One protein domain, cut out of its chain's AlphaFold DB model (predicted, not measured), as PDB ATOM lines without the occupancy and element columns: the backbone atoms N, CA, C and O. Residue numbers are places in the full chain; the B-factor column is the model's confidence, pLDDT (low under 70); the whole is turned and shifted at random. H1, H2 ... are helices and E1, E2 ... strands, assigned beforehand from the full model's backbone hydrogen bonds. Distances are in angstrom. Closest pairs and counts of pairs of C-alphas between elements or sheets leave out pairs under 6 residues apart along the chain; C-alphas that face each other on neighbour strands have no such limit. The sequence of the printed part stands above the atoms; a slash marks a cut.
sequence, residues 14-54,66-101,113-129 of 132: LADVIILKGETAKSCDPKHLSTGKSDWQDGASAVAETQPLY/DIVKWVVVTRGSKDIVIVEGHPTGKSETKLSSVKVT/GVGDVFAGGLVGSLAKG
ATOM      1  N   LEU A  14       6.666 -19.042   0.025       80.88
ATOM      2  CA  LEU A  14       5.206 -19.018  -0.145       80.88
ATOM      3  C   LEU A  14       4.762 -18.849  -1.603       80.88
ATOM      4  O   LEU A  14       3.583 -19.019  -1.893       80.88
ATOM      5  N   ALA A  15       5.673 -18.474  -2.499       85.44
ATOM      6  CA  ALA A  15       5.353 -18.154  -3.883       85.44
ATOM      7  C   ALA A  15       5.667 -19.320  -4.832       85.44
ATOM      8  O   ALA A  15       6.786 -19.835  -4.830       85.44
ATOM      9  N   ASP A  16       4.710 -19.668  -5.695       87.69
ATOM     10  CA  ASP A  16       4.906 -20.622  -6.799       87.69
ATOM     11  C   ASP A  16       5.571 -19.966  -8.019       87.69
ATOM     12  O   ASP A  16       6.279 -20.619  -8.782       87.69
ATOM     13  N   VAL A  17       5.362 -18.656  -8.195       91.62
ATOM     14  CA  VAL A  17       5.945 -17.854  -9.277       91.62
ATOM     15  C   VAL A  17       6.633 -16.633  -8.681       91.62
ATOM     16  O   VAL A  17       6.025 -15.864  -7.939       91.62
ATOM     17  N   ILE A  18       7.903 -16.435  -9.025       93.06
ATOM     18  CA  ILE A  18       8.729 -15.323  -8.550       93.06
ATOM     19  C   ILE A  18       9.302 -14.596  -9.761       93.06
ATOM     20  O   ILE A  18       9.918 -15.205 -10.631       93.06
ATOM     21  N   ILE A  19       9.125 -13.277  -9.814       94.50
ATOM     22  CA  ILE A  19       9.650 -12.441 -10.896       94.50
ATOM     23  C   ILE A  19      10.807 -11.611 -10.347       94.50
ATOM     24  O   ILE A  19      10.638 -10.860  -9.389       94.50
ATOM     25  N   LEU A  20      11.980 -11.725 -10.968       92.88
ATOM     26  CA  LEU A  20      13.196 -11.021 -10.570       92.88
ATOM     27  C   LEU A  20      13.759 -10.198 -11.732       92.88
ATOM     28  O   LEU A  20      13.603 -10.527 -12.910       92.88
ATOM     29  N   LYS A  21      14.477  -9.126 -11.398       92.88
ATOM     30  CA  LYS A  21      15.422  -8.490 -12.326       92.88
ATOM     31  C   LYS A  21      16.760  -9.223 -12.251       92.88
ATOM     32  O   LYS A  21      17.097  -9.759 -11.199       92.88
ATOM     33  N   GLY A  22      17.545  -9.195 -13.326       91.69
ATOM     34  CA  GLY A  22      18.854  -9.859 -13.386       91.69
ATOM     35  C   GLY A  22      19.787  -9.496 -12.224       91.69
ATOM     36  O   GLY A  22      20.370 -10.386 -11.617       91.69
ATOM     37  N   GLU A  23      19.860  -8.216 -11.850       89.94
ATOM     38  CA  GLU A  23      20.668  -7.767 -10.701       89.94
ATOM     39  C   GLU A  23      20.137  -8.295  -9.359       89.94
ATOM     40  O   GLU A  23      20.914  -8.669  -8.483       89.94
ATOM     41  N   THR A  24      18.813  -8.388  -9.199       89.75
ATOM     42  CA  THR A  24      18.204  -8.979  -8.000       89.75
ATOM     43  C   THR A  24      18.505 -10.472  -7.928       89.75
ATOM     44  O   THR A  24      18.944 -10.947  -6.888       89.75
ATOM     45  N   ALA A  25      18.357 -11.201  -9.037       90.50
ATOM     46  CA  ALA A  25      18.705 -12.618  -9.108       90.50
ATOM     47  C   ALA A  25      20.182 -12.852  -8.766       90.50
ATOM     48  O   ALA A  25      20.495 -13.724  -7.966       90.50
ATOM     49  N   LYS A  26      21.084 -12.014  -9.287       89.88
ATOM     50  CA  LYS A  26      22.513 -12.038  -8.960       89.88
ATOM     51  C   LYS A  26      22.761 -11.890  -7.451       89.88
ATOM     52  O   LYS A  26      23.493 -12.681  -6.866       89.88
ATOM     53  N   SER A  27      22.076 -10.955  -6.789       85.81
ATOM     54  CA  SER A  27      22.190 -10.773  -5.330       85.81
ATOM     55  C   SER A  27      21.697 -11.965  -4.494       85.81
ATOM     56  O   SER A  27      22.050 -12.069  -3.323       85.81
ATOM     57  N   CYS A  28      20.914 -12.871  -5.089       86.69
ATOM     58  CA  CYS A  28      20.453 -14.102  -4.449       86.69
ATOM     59  C   CYS A  28      21.457 -15.260  -4.562       86.69
ATOM     60  O   CYS A  28      21.205 -16.320  -3.994       86.69
ATOM     61  N   ASP A  29      22.575 -15.090  -5.278       84.44
ATOM     62  CA  ASP A  29      23.614 -16.115  -5.384       84.44
ATOM     63  C   ASP A  29      24.282 -16.352  -4.011       84.44
ATOM     64  O   ASP A  29      24.907 -15.433  -3.463       84.44
ATOM     65  N   PRO A  30      24.222 -17.578  -3.453       74.81
ATOM     66  CA  PRO A  30      24.840 -17.910  -2.168       74.81
ATOM     67  C   PRO A  30      26.354 -17.645  -2.114       74.81
ATOM     68  O   PRO A  30      26.916 -17.446  -1.036       74.81
ATOM     69  N   LYS A  31      27.034 -17.637  -3.269       74.88
ATOM     70  CA  LYS A  31      28.479 -17.385  -3.389       74.88
ATOM     71  C   LYS A  31      28.823 -15.900  -3.499       74.88
ATOM     72  O   LYS A  31      30.008 -15.551  -3.405       74.88
ATOM     73  N   HIS A  32      27.826 -15.024  -3.666       67.88
ATOM     74  CA  HIS A  32      28.033 -13.592  -3.884       67.88
ATOM     75  C   HIS A  32      28.838 -12.947  -2.749       67.88
ATOM     76  O   HIS A  32      29.810 -12.237  -3.007       67.88
ATOM     77  N   LEU A  33      28.484 -13.258  -1.497       63.22
ATOM     78  CA  LEU A  33      29.116 -12.686  -0.304       63.22
ATOM     79  C   LEU A  33      30.494 -13.286   0.013       63.22
ATOM     80  O   LEU A  33      31.294 -12.641   0.684       63.22
ATOM     81  N   SER A  34      30.777 -14.511  -0.439       66.81
ATOM     82  CA  SER A  34      32.002 -15.238  -0.079       66.81
ATOM     83  C   SER A  34      33.114 -15.116  -1.117       66.81
ATOM     84  O   SER A  34      34.288 -15.163  -0.757       66.81
ATOM     85  N   THR A  35      32.771 -14.954  -2.396       67.94
ATOM     86  CA  THR A  35      33.759 -14.971  -3.487       67.94
ATOM     87  C   THR A  35      33.777 -13.704  -4.335       67.94
ATOM     88  O   THR A  35      34.671 -13.550  -5.167       67.94
ATOM     89  N   GLY A  36      32.776 -12.822  -4.198       63.91
ATOM     90  CA  GLY A  36      32.571 -11.667  -5.082       63.91
ATOM     91  C   GLY A  36      32.216 -12.039  -6.531       63.91
ATOM     92  O   GLY A  36      31.806 -11.178  -7.310       63.91
ATOM     93  N   LYS A  37      32.325 -13.323  -6.896       69.06
ATOM     94  CA  LYS A  37      31.806 -13.892  -8.134       69.06
ATOM     95  C   LYS A  37      30.345 -14.218  -7.894       69.06
ATOM     96  O   LYS A  37      30.000 -14.872  -6.915       69.06
ATOM     97  N   SER A  38      29.496 -13.689  -8.757       75.19
ATOM     98  CA  SER A  38      28.064 -13.852  -8.627       75.19
ATOM     99  C   SER A  38      27.446 -13.929 -10.003       75.19
ATOM    100  O   SER A  38      27.726 -13.078 -10.856       75.19
ATOM    101  N   ASP A  39      26.648 -14.965 -10.205       87.44
ATOM    102  CA  ASP A  39      25.947 -15.210 -11.450       87.44
ATOM    103  C   ASP A  39      24.434 -15.182 -11.219       87.44
ATOM    104  O   ASP A  39      23.905 -15.699 -10.233       87.44
ATOM    105  N   TRP A  40      23.718 -14.521 -12.126       89.44
ATOM    106  CA  TRP A  40      22.269 -14.388 -12.006       89.44
ATOM    107  C   TRP A  40      21.553 -15.733 -12.210       89.44
ATOM    108  O   TRP A  40      20.451 -15.886 -11.692       89.44
ATOM    109  N   GLN A  41      22.145 -16.693 -12.936       92.19
ATOM    110  CA  GLN A  41      21.618 -18.053 -13.098       92.19
ATOM    111  C   GLN A  41      21.736 -18.822 -11.792       92.19
ATOM    112  O   GLN A  41      20.739 -19.391 -11.353       92.19
ATOM    113  N   ASP A  42      22.910 -18.794 -11.153       90.12
ATOM    114  CA  ASP A  42      23.146 -19.456  -9.864       90.12
ATOM    115  C   ASP A  42      22.167 -18.914  -8.810       90.12
ATOM    116  O   ASP A  42      21.486 -19.684  -8.129       90.12
ATOM    117  N   GLY A  43      22.014 -17.589  -8.728       90.19
ATOM    118  CA  GLY A  43      21.079 -16.967  -7.792       90.19
ATOM    119  C   GLY A  43      19.600 -17.219  -8.110       90.19
ATOM    120  O   GLY A  43      18.823 -17.506  -7.200       90.19
ATOM    121  N   ALA A  44      19.189 -17.190  -9.384       92.06
ATOM    122  CA  ALA A  44      17.818 -17.544  -9.771       92.06
ATOM    123  C   ALA A  44      17.497 -19.018  -9.478       92.06
ATOM    124  O   ALA A  44      16.410 -19.321  -8.990       92.06
ATOM    125  N   SER A  45      18.452 -19.917  -9.721       91.31
ATOM    126  CA  SER A  45      18.317 -21.351  -9.438       91.31
ATOM    127  C   SER A  45      18.222 -21.608  -7.935       91.31
ATOM    128  O   SER A  45      17.356 -22.355  -7.494       91.31
ATOM    129  N   ALA A  46      19.023 -20.914  -7.120       89.06
ATOM    130  CA  ALA A  46      18.926 -20.997  -5.661       89.06
ATOM    131  C   ALA A  46      17.536 -20.576  -5.137       89.06
ATOM    132  O   ALA A  46      16.983 -21.208  -4.233       89.06
ATOM    133  N   VAL A  47      16.934 -19.539  -5.729       90.50
ATOM    134  CA  VAL A  47      15.556 -19.131  -5.408       90.50
ATOM    135  C   VAL A  47      14.543 -20.186  -5.867       90.50
ATOM    136  O   VAL A  47      13.629 -20.517  -5.110       90.50
ATOM    137  N   ALA A  48      14.712 -20.743  -7.069       91.12
ATOM    138  CA  ALA A  48      13.825 -21.767  -7.625       91.12
ATOM    139  C   ALA A  48      13.821 -23.056  -6.784       91.12
ATOM    140  O   ALA A  48      12.770 -23.659  -6.597       91.12
ATOM    141  N   GLU A  49      14.960 -23.417  -6.192       88.88
ATOM    142  CA  GLU A  49      15.124 -24.601  -5.334       88.88
ATOM    143  C   GLU A  49      14.812 -24.342  -3.849       88.88
ATOM    144  O   GLU A  49      14.950 -25.217  -2.989       88.88
ATOM    145  N   THR A  50      14.364 -23.131  -3.508       87.56
ATOM    146  CA  THR A  50      13.996 -22.796  -2.133       87.56
ATOM    147  C   THR A  50      12.792 -23.630  -1.685       87.56
ATOM    148  O   THR A  50      11.699 -23.512  -2.250       87.56
ATOM    149  N   GLN A  51      12.976 -24.417  -0.619       84.00
ATOM    150  CA  GLN A  51      11.936 -25.270  -0.036       84.00
ATOM    151  C   GLN A  51      10.696 -24.458   0.360       84.00
ATOM    152  O   GLN A  51      10.836 -23.450   1.064       84.00
ATOM    153  N   PRO A  52       9.488 -24.882  -0.041       77.00
ATOM    154  CA  PRO A  52       8.268 -24.188   0.327       77.00
ATOM    155  C   PRO A  52       7.940 -24.362   1.815       77.00
ATOM    156  O   PRO A  52       8.357 -25.321   2.473       77.00
ATOM    157  N   LEU A  53       7.192 -23.406   2.362       74.00
ATOM    158  CA  LEU A  53       6.734 -23.433   3.749       74.00
ATOM    159  C   LEU A  53       5.621 -24.476   3.903       74.00
ATOM    160  O   LEU A  53       4.450 -24.201   3.663       74.00
ATOM    161  N   TYR A  54       5.977 -25.687   4.329       65.50
ATOM    162  CA  TYR A  54       4.994 -26.704   4.695       65.50
ATOM    163  C   TYR A  54       4.602 -26.614   6.172       65.50
ATOM    164  O   TYR A  54       5.442 -26.426   7.056       65.50
ATOM    165  N   ASP A  66       4.085 -32.684  -5.598       74.62
ATOM    166  CA  ASP A  66       5.004 -32.207  -6.622       74.62
ATOM    167  C   ASP A  66       4.861 -30.693  -6.721       74.62
ATOM    168  O   ASP A  66       3.832 -30.193  -7.178       74.62
ATOM    169  N   ILE A  67       5.852 -29.972  -6.202       81.00
ATOM    170  CA  ILE A  67       5.858 -28.517  -6.225       81.00
ATOM    171  C   ILE A  67       6.876 -28.084  -7.256       81.00
ATOM    172  O   ILE A  67       8.061 -28.399  -7.153       81.00
ATOM    173  N   VAL A  68       6.377 -27.326  -8.223       87.44
ATOM    174  CA  VAL A  68       7.187 -26.656  -9.224       87.44
ATOM    175  C   VAL A  68       7.199 -25.179  -8.888       87.44
ATOM    176  O   VAL A  68       6.142 -24.572  -8.710       87.44
ATOM    177  N   LYS A  69       8.396 -24.605  -8.802       90.94
ATOM    178  CA  LYS A  69       8.587 -23.175  -8.586       90.94
ATOM    179  C   LYS A  69       9.150 -22.541  -9.840       90.94
ATOM    180  O   LYS A  69      10.177 -22.973 -10.352       90.94
ATOM    181  N   TRP A  70       8.506 -21.484 -10.301       94.19
ATOM    182  CA  TRP A  70       8.893 -20.779 -11.511       94.19
ATOM    183  C   TRP A  70       9.564 -19.461 -11.157       94.19
ATOM    184  O   TRP A  70       8.944 -18.581 -10.561       94.19
ATOM    185  N   VAL A  71      10.823 -19.293 -11.551       95.12
ATOM    186  CA  VAL A  71      11.533 -18.017 -11.423       95.12
ATOM    187  C   VAL A  71      11.684 -17.388 -12.801       95.12
ATOM    188  O   VAL A  71      12.365 -17.921 -13.673       95.12
ATOM    189  N   VAL A  72      11.053 -16.234 -12.998       96.31
ATOM    190  CA  VAL A  72      11.113 -15.458 -14.240       96.31
ATOM    191  C   VAL A  72      12.100 -14.311 -14.059       96.31
ATOM    192  O   VAL A  72      11.886 -13.414 -13.245       96.31
ATOM    193  N   VAL A  73      13.184 -14.312 -14.830       95.81
ATOM    194  CA  VAL A  73      14.258 -13.321 -14.746       95.81
ATOM    195  C   VAL A  73      14.202 -12.375 -15.940       95.81
ATOM    196  O   VAL A  73      14.485 -12.747 -17.080       95.81
ATOM    197  N   THR A  74      13.891 -11.111 -15.666       94.56
ATOM    198  CA  THR A  74      13.929 -10.015 -16.642       94.56
ATOM    199  C   THR A  74      15.325  -9.390 -16.695       94.56
ATOM    200  O   THR A  74      15.949  -9.122 -15.666       94.56
ATOM    201  N   ARG A  75      15.853  -9.150 -17.903       91.62
ATOM    202  CA  ARG A  75      17.245  -8.690 -18.112       91.62
ATOM    203  C   ARG A  75      17.340  -7.487 -19.058       91.62
ATOM    204  O   ARG A  75      18.279  -7.364 -19.846       91.62
ATOM    205  N   GLY A  76      16.362  -6.586 -18.971       86.88
ATOM    206  CA  GLY A  76      16.279  -5.397 -19.819       86.88
ATOM    207  C   GLY A  76      15.946  -5.767 -21.262       86.88
ATOM    208  O   GLY A  76      14.888  -6.324 -21.515       86.88
ATOM    209  N   SER A  77      16.847  -5.456 -22.195       85.44
ATOM    210  CA  SER A  77      16.700  -5.791 -23.621       85.44
ATOM    211  C   SER A  77      17.165  -7.205 -23.985       85.44
ATOM    212  O   SER A  77      17.087  -7.584 -25.149       85.44
ATOM    213  N   LYS A  78      17.693  -7.969 -23.023       89.44
ATOM    214  CA  LYS A  78      18.081  -9.372 -23.222       89.44
ATOM    215  C   LYS A  78      16.875 -10.292 -23.029       89.44
ATOM    216  O   LYS A  78      15.918  -9.917 -22.355       89.44
ATOM    217  N   ASP A  79      16.996 -11.521 -23.526       91.06
ATOM    218  CA  ASP A  79      15.992 -12.572 -23.352       91.06
ATOM    219  C   ASP A  79      15.566 -12.717 -21.889       91.06
ATOM    220  O   ASP A  79      16.406 -12.707 -20.970       91.06
ATOM    221  N   ILE A  80      14.262 -12.894 -21.697       93.62
ATOM    222  CA  ILE A  80      13.676 -13.284 -20.420       93.62
ATOM    223  C   ILE A  80      14.012 -14.751 -20.206       93.62
ATOM    224  O   ILE A  80      13.900 -15.559 -21.125       93.62
ATOM    225  N   VAL A  81      14.439 -15.099 -19.001       95.69
ATOM    226  CA  VAL A  81      14.793 -16.478 -18.656       95.69
ATOM    227  C   VAL A  81      13.780 -17.005 -17.662       95.69
ATOM    228  O   VAL A  81      13.375 -16.285 -16.754       95.69
ATOM    229  N   ILE A  82      13.363 -18.246 -17.851       96.44
ATOM    230  CA  ILE A  82      12.427 -18.943 -16.981       96.44
ATOM    231  C   ILE A  82      13.169 -20.144 -16.404       96.44
ATOM    232  O   ILE A  82      13.699 -20.964 -17.153       96.44
ATOM    233  N   VAL A  83      13.218 -20.216 -15.079       95.81
ATOM    234  CA  VAL A  83      13.784 -21.336 -14.329       95.81
ATOM    235  C   VAL A  83      12.631 -22.123 -13.715       95.81
ATOM    236  O   VAL A  83      11.871 -21.577 -12.916       95.81
ATOM    237  N   GLU A  84      12.495 -23.381 -14.108       95.12
ATOM    238  CA  GLU A  84      11.592 -24.367 -13.510       95.12
ATOM    239  C   GLU A  84      12.383 -25.113 -12.434       95.12
ATOM    240  O   GLU A  84      13.266 -25.905 -12.759       95.12
ATOM    241  N   GLY A  85      12.130 -24.805 -11.164       91.25
ATOM    242  CA  GLY A  85      12.740 -25.475 -10.019       91.25
ATOM    243  C   GLY A  85      11.829 -26.543  -9.434       91.25
ATOM    244  O   GLY A  85      10.603 -26.392  -9.423       91.25
ATOM    245  N   HIS A  86      12.434 -27.592  -8.885       89.75
ATOM    246  CA  HIS A  86      11.725 -28.700  -8.247       89.75
ATOM    247  C   HIS A  86      12.244 -28.902  -6.821       89.75
ATOM    248  O   HIS A  86      12.925 -29.897  -6.557       89.75
ATOM    249  N   PRO A  87      11.875 -28.024  -5.863       84.81
ATOM    250  CA  PRO A  87      12.423 -28.060  -4.508       84.81
ATOM    251  C   PRO A  87      12.294 -29.423  -3.821       84.81
ATOM    252  O   PRO A  87      13.104 -29.784  -2.976       84.81
ATOM    253  N   THR A  88      11.281 -30.223  -4.155       81.62
ATOM    254  CA  THR A  88      11.080 -31.547  -3.549       81.62
ATOM    255  C   THR A  88      11.964 -32.650  -4.146       81.62
ATOM    256  O   THR A  88      11.882 -33.790  -3.692       81.62
ATOM    257  N   GLY A  89      12.825 -32.331  -5.119       76.50
ATOM    258  CA  GLY A  89      13.792 -33.250  -5.721       76.50
ATOM    259  C   GLY A  89      13.186 -34.259  -6.699       76.50
ATOM    260  O   GLY A  89      13.799 -35.288  -6.971       76.50
ATOM    261  N   LYS A  90      11.973 -34.004  -7.207       74.44
ATOM    262  CA  LYS A  90      11.277 -34.919  -8.129       74.44
ATOM    263  C   LYS A  90      11.825 -34.867  -9.564       74.44
ATOM    264  O   LYS A  90      11.694 -35.844 -10.299       74.44
ATOM    265  N   SER A  91      12.426 -33.746  -9.972       80.06
ATOM    266  CA  SER A  91      13.080 -33.568 -11.276       80.06
ATOM    267  C   SER A  91      14.248 -32.577 -11.175       80.06
ATOM    268  O   SER A  91      14.436 -31.948 -10.137       80.06
ATOM    269  N   GLU A  92      15.042 -32.464 -12.239       85.12
ATOM    270  CA  GLU A  92      16.135 -31.490 -12.334       85.12
ATOM    271  C   GLU A  92      15.604 -30.100 -12.698       85.12
ATOM    272  O   GLU A  92      14.637 -29.974 -13.452       85.12
ATOM    273  N   THR A  93      16.270 -29.055 -12.205       87.00
ATOM    274  CA  THR A  93      15.974 -27.669 -12.568       87.00
ATOM    275  C   THR A  93      16.140 -27.463 -14.077       87.00
ATOM    276  O   THR A  93      17.187 -27.790 -14.640       87.00
ATOM    277  N   LYS A  94      15.148 -26.865 -14.743       93.38
ATOM    278  CA  LYS A  94      15.220 -26.563 -16.182       93.38
ATOM    279  C   LYS A  94      15.298 -25.070 -16.427       93.38
ATOM    280  O   LYS A  94      14.610 -24.283 -15.785       93.38
ATOM    281  N   LEU A  95      16.098 -24.686 -17.418       93.19
ATOM    282  CA  LEU A  95      16.155 -23.318 -17.915       93.19
ATOM    283  C   LEU A  95      15.560 -23.247 -19.316       93.19
ATOM    284  O   LEU A  95      15.930 -24.006 -20.210       93.19
ATOM    285  N   SER A  96      14.684 -22.273 -19.522       95.00
ATOM    286  CA  SER A  96      14.192 -21.880 -20.837       95.00
ATOM    287  C   SER A  96      14.301 -20.367 -21.011       95.00
ATOM    288  O   SER A  96      14.544 -19.623 -20.058       95.00
ATOM    289  N   SER A  97      14.190 -19.892 -22.250       93.56
ATOM    290  CA  SER A  97      14.301 -18.465 -22.549       93.56
ATOM    291  C   SER A  97      13.257 -18.028 -23.562       93.56
ATOM    292  O   SER A  97      12.921 -18.767 -24.486       93.56
ATOM    293  N   VAL A  98      12.759 -16.810 -23.375       92.50
ATOM    294  CA  VAL A  98      11.831 -16.132 -24.271       92.50
ATOM    295  C   VAL A  98      12.550 -14.917 -24.833       92.50
ATOM    296  O   VAL A  98      13.005 -14.045 -24.085       92.50
ATOM    297  N   LYS A  99      12.662 -14.871 -26.162       91.19
ATOM    298  CA  LYS A  99      13.311 -13.755 -26.848       91.19
ATOM    299  C   LYS A  99      12.523 -12.473 -26.633       91.19
ATOM    300  O   LYS A  99      11.303 -12.452 -26.783       91.19
ATOM    301  N   VAL A 100      13.240 -11.402 -26.318       87.19
ATOM    302  CA  VAL A 100      12.665 -10.059 -26.245       87.19
ATOM    303  C   VAL A 100      12.989  -9.346 -27.545       87.19
ATOM    304  O   VAL A 100      14.157  -9.192 -27.891       87.19
ATOM    305  N   THR A 101      11.963  -8.891 -28.257       87.25
ATOM    306  CA  THR A 101      12.156  -7.982 -29.389       87.25
ATOM    307  C   THR A 101      12.631  -6.634 -28.847       87.25
ATOM    308  O   THR A 101      11.899  -6.016 -28.068       87.25
ATOM    309  N   GLY A 113       8.612   1.540 -14.201       88.62
ATOM    310  CA  GLY A 113       7.391   0.726 -14.254       88.62
ATOM    311  C   GLY A 113       7.360  -0.394 -15.303       88.62
ATOM    312  O   GLY A 113       6.448  -1.212 -15.274       88.62
ATOM    313  N   VAL A 114       8.361  -0.521 -16.189       89.44
ATOM    314  CA  VAL A 114       8.382  -1.587 -17.221       89.44
ATOM    315  C   VAL A 114       8.285  -2.993 -16.610       89.44
ATOM    316  O   VAL A 114       7.618  -3.865 -17.161       89.44
ATOM    317  N   GLY A 115       8.913  -3.210 -15.450       89.44
ATOM    318  CA  GLY A 115       8.815  -4.480 -14.722       89.44
ATOM    319  C   GLY A 115       7.403  -4.776 -14.206       89.44
ATOM    320  O   GLY A 115       6.971  -5.924 -14.264       89.44
ATOM    321  N   ASP A 116       6.674  -3.750 -13.770       91.62
ATOM    322  CA  ASP A 116       5.311  -3.887 -13.248       91.62
ATOM    323  C   ASP A 116       4.324  -4.171 -14.384       91.62
ATOM    324  O   ASP A 116       3.474  -5.051 -14.270       91.62
ATOM    325  N   VAL A 117       4.493  -3.490 -15.524       91.56
ATOM    326  CA  VAL A 117       3.725  -3.759 -16.750       91.56
ATOM    327  C   VAL A 117       3.968  -5.187 -17.239       91.56
ATOM    328  O   VAL A 117       3.016  -5.890 -17.577       91.56
ATOM    329  N   PHE A 118       5.224  -5.647 -17.232       92.44
ATOM    330  CA  PHE A 118       5.561  -7.031 -17.563       92.44
ATOM    331  C   PHE A 118       4.884  -8.029 -16.615       92.44
ATOM    332  O   PHE A 118       4.225  -8.960 -17.077       92.44
ATOM    333  N   ALA A 119       5.003  -7.824 -15.299       92.31
ATOM    334  CA  ALA A 119       4.389  -8.694 -14.300       92.31
ATOM    335  C   ALA A 119       2.859  -8.739 -14.450       92.31
ATOM    336  O   ALA A 119       2.271  -9.821 -14.439       92.31
ATOM    337  N   GLY A 120       2.219  -7.588 -14.674       93.19
ATOM    338  CA  GLY A 120       0.783  -7.501 -14.939       93.19
ATOM    339  C   GLY A 120       0.372  -8.241 -16.214       93.19
ATOM    340  O   GLY A 120      -0.611  -8.982 -16.208       93.19
ATOM    341  N   GLY A 121       1.149  -8.106 -17.292       92.94
ATOM    342  CA  GLY A 121       0.926  -8.827 -18.547       92.94
ATOM    343  C   GLY A 121       1.064 -10.346 -18.400       92.94
ATOM    344  O   GLY A 121       0.238 -11.089 -18.937       92.94
ATOM    345  N   LEU A 122       2.055 -10.811 -17.634       92.00
ATOM    346  CA  LEU A 122       2.244 -12.229 -17.322       92.00
ATOM    347  C   LEU A 122       1.050 -12.786 -16.537       92.00
ATOM    348  O   LEU A 122       0.439 -13.759 -16.971       92.00
ATOM    349  N   VAL A 123       0.675 -12.141 -15.427       91.38
ATOM    350  CA  VAL A 123      -0.466 -12.565 -14.597       91.38
ATOM    351  C   VAL A 123      -1.762 -12.563 -15.407       91.38
ATOM    352  O   VAL A 123      -2.516 -13.534 -15.366       91.38
ATOM    353  N   GLY A 124      -2.004 -11.516 -16.202       91.94
ATOM    354  CA  GLY A 124      -3.177 -11.433 -17.070       91.94
ATOM    355  C   GLY A 124      -3.221 -12.529 -18.141       91.94
ATOM    356  O   GLY A 124      -4.299 -13.028 -18.459       91.94
ATOM    357  N   SER A 125      -2.066 -12.934 -18.678       89.69
ATOM    358  CA  SER A 125      -1.974 -14.018 -19.667       89.69
ATOM    359  C   SER A 125      -2.203 -15.393 -19.036       89.69
ATOM    360  O   SER A 125      -2.936 -16.203 -19.602       89.69
ATOM    361  N   LEU A 126      -1.648 -15.631 -17.842       87.19
ATOM    362  CA  LEU A 126      -1.882 -16.854 -17.068       87.19
ATOM    363  C   LEU A 126      -3.357 -16.992 -16.671       87.19
ATOM    364  O   LEU A 126      -3.940 -18.061 -16.831       87.19
ATOM    365  N   ALA A 127      -3.992 -15.903 -16.225       87.00
ATOM    366  CA  ALA A 127      -5.399 -15.900 -15.823       87.00
ATOM    367  C   ALA A 127      -6.363 -16.222 -16.976       87.00
ATOM    368  O   ALA A 127      -7.414 -16.817 -16.759       87.00
ATOM    369  N   LYS A 128      -6.005 -15.853 -18.211       87.50
ATOM    370  CA  LYS A 128      -6.776 -16.203 -19.414       87.50
ATOM    371  C   LYS A 128      -6.610 -17.662 -19.835       87.50
ATOM    372  O   LYS A 128      -7.278 -18.084 -20.774       87.50
ATOM    373  N   GLY A 129      -5.728 -18.415 -19.176       75.94
ATOM    374  CA  GLY A 129      -5.420 -19.785 -19.553       75.94
ATOM    375  C   GLY A 129      -4.865 -19.864 -20.968       75.94
ATOM    376  O   GLY A 129      -5.251 -20.766 -21.701       75.94
TER     377      GLY A 129
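AT A GLANCE: This is residues 14 to 54, 66 to 101 and 113 to 129 of the 132 residues of an uncharacterized protein of Trichosporon asahii var. asahii (strain CBS 8904) (UniProt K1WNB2). A twisted sheet of four strands forms the middle layer, with H3 running along one face beside the short H1 and the longer H4 on the opposite face. Residues 124 to 129, of which 124 to 127 belong to H4, stick out, while the small H2 sits in a loop away from the sheet. The printed part has 94 residues, with four named helices and four named strands in the order E1 H1 H2 H3 E2 E3 E4 H4. The sheet order is E1 E2 E3 E4, mixed, and the class is mixed, helices and strands. The whole is compact, with a radius of gyration of the C-alphas of 13.6 A and spans of 39 by 32 by 20 A.

IN THESE COORDINATES: In the sheet, E1 is residues 17 to 21, 13.7 A long, beginning at C-alpha 17 (5.945, -17.854, -9.277). E2 is residues 69 to 75, 19.4 A; E3, residues 78 to 85, 21.5 A; E4, residues 94 to 98, 13.6 A. H1 is residues 22 to 27, H2 residues 32 to 35, and H3 residues 40 to 48, 12.0 A long, starting at C-alpha 40 (22.269, -14.388, -12.006). H4 is residues 114 to 127, 19.9 A long, ending at C-alpha 127 (-5.399, -15.900, -15.823).

HOW THE PARTS SIT: E1 and E2 are parallel at 21 degrees, with N 18 and O 70 2.8 A apart, within hydrogen-bond range. E2, E3 and E4 form a meander, each strand the antiparallel neighbour of the one before. The hairpin E2 and E3 has N 71 and O 83 2.9 A apart, and the hairpin E3 and E4 has N 82 and O 96 2.9 A apart, both within hydrogen-bond range. H3 is on the sheet over E2 and E3, at a height of 8.0 A, along the strands at 23 degrees to E2 on the local plane; the C-alphas of Ala 48 and Gly 85, the closest of H3 and E3, are 4.5 A apart. H1, on the same face, stands up from the sheet. H1 and H3 touch, closest at the C-alphas of Lys 26 and Trp 40, 3.9 A, and at 72 degrees are only just about perpendicular. H4 makes the third layer, on the opposite face at a height of 10.2 A; its closest C-alpha to E1 is Ala 119, 7.3 A from that of Ile 19. H2 is not on the sheet and is apart from H3. In H1, H3 and H4 every O i to N i+4 pair is within hydrogen-bond range; H2 is too short for one.

THE WHOLE: The C-alphas farthest apart, of Thr 35 and Lys 128, are 43.6 A apart. Residues 55 to 65 and 102 to 112 are not printed; the gaps are 12.6 A from C-alpha 54 to 66 and 18.1 A from C-alpha 101 to 113. Of the links printed whole, none is long. Mean pLDDT of the printed part is 86.9, with residues 32 to 37 and 54 under 70.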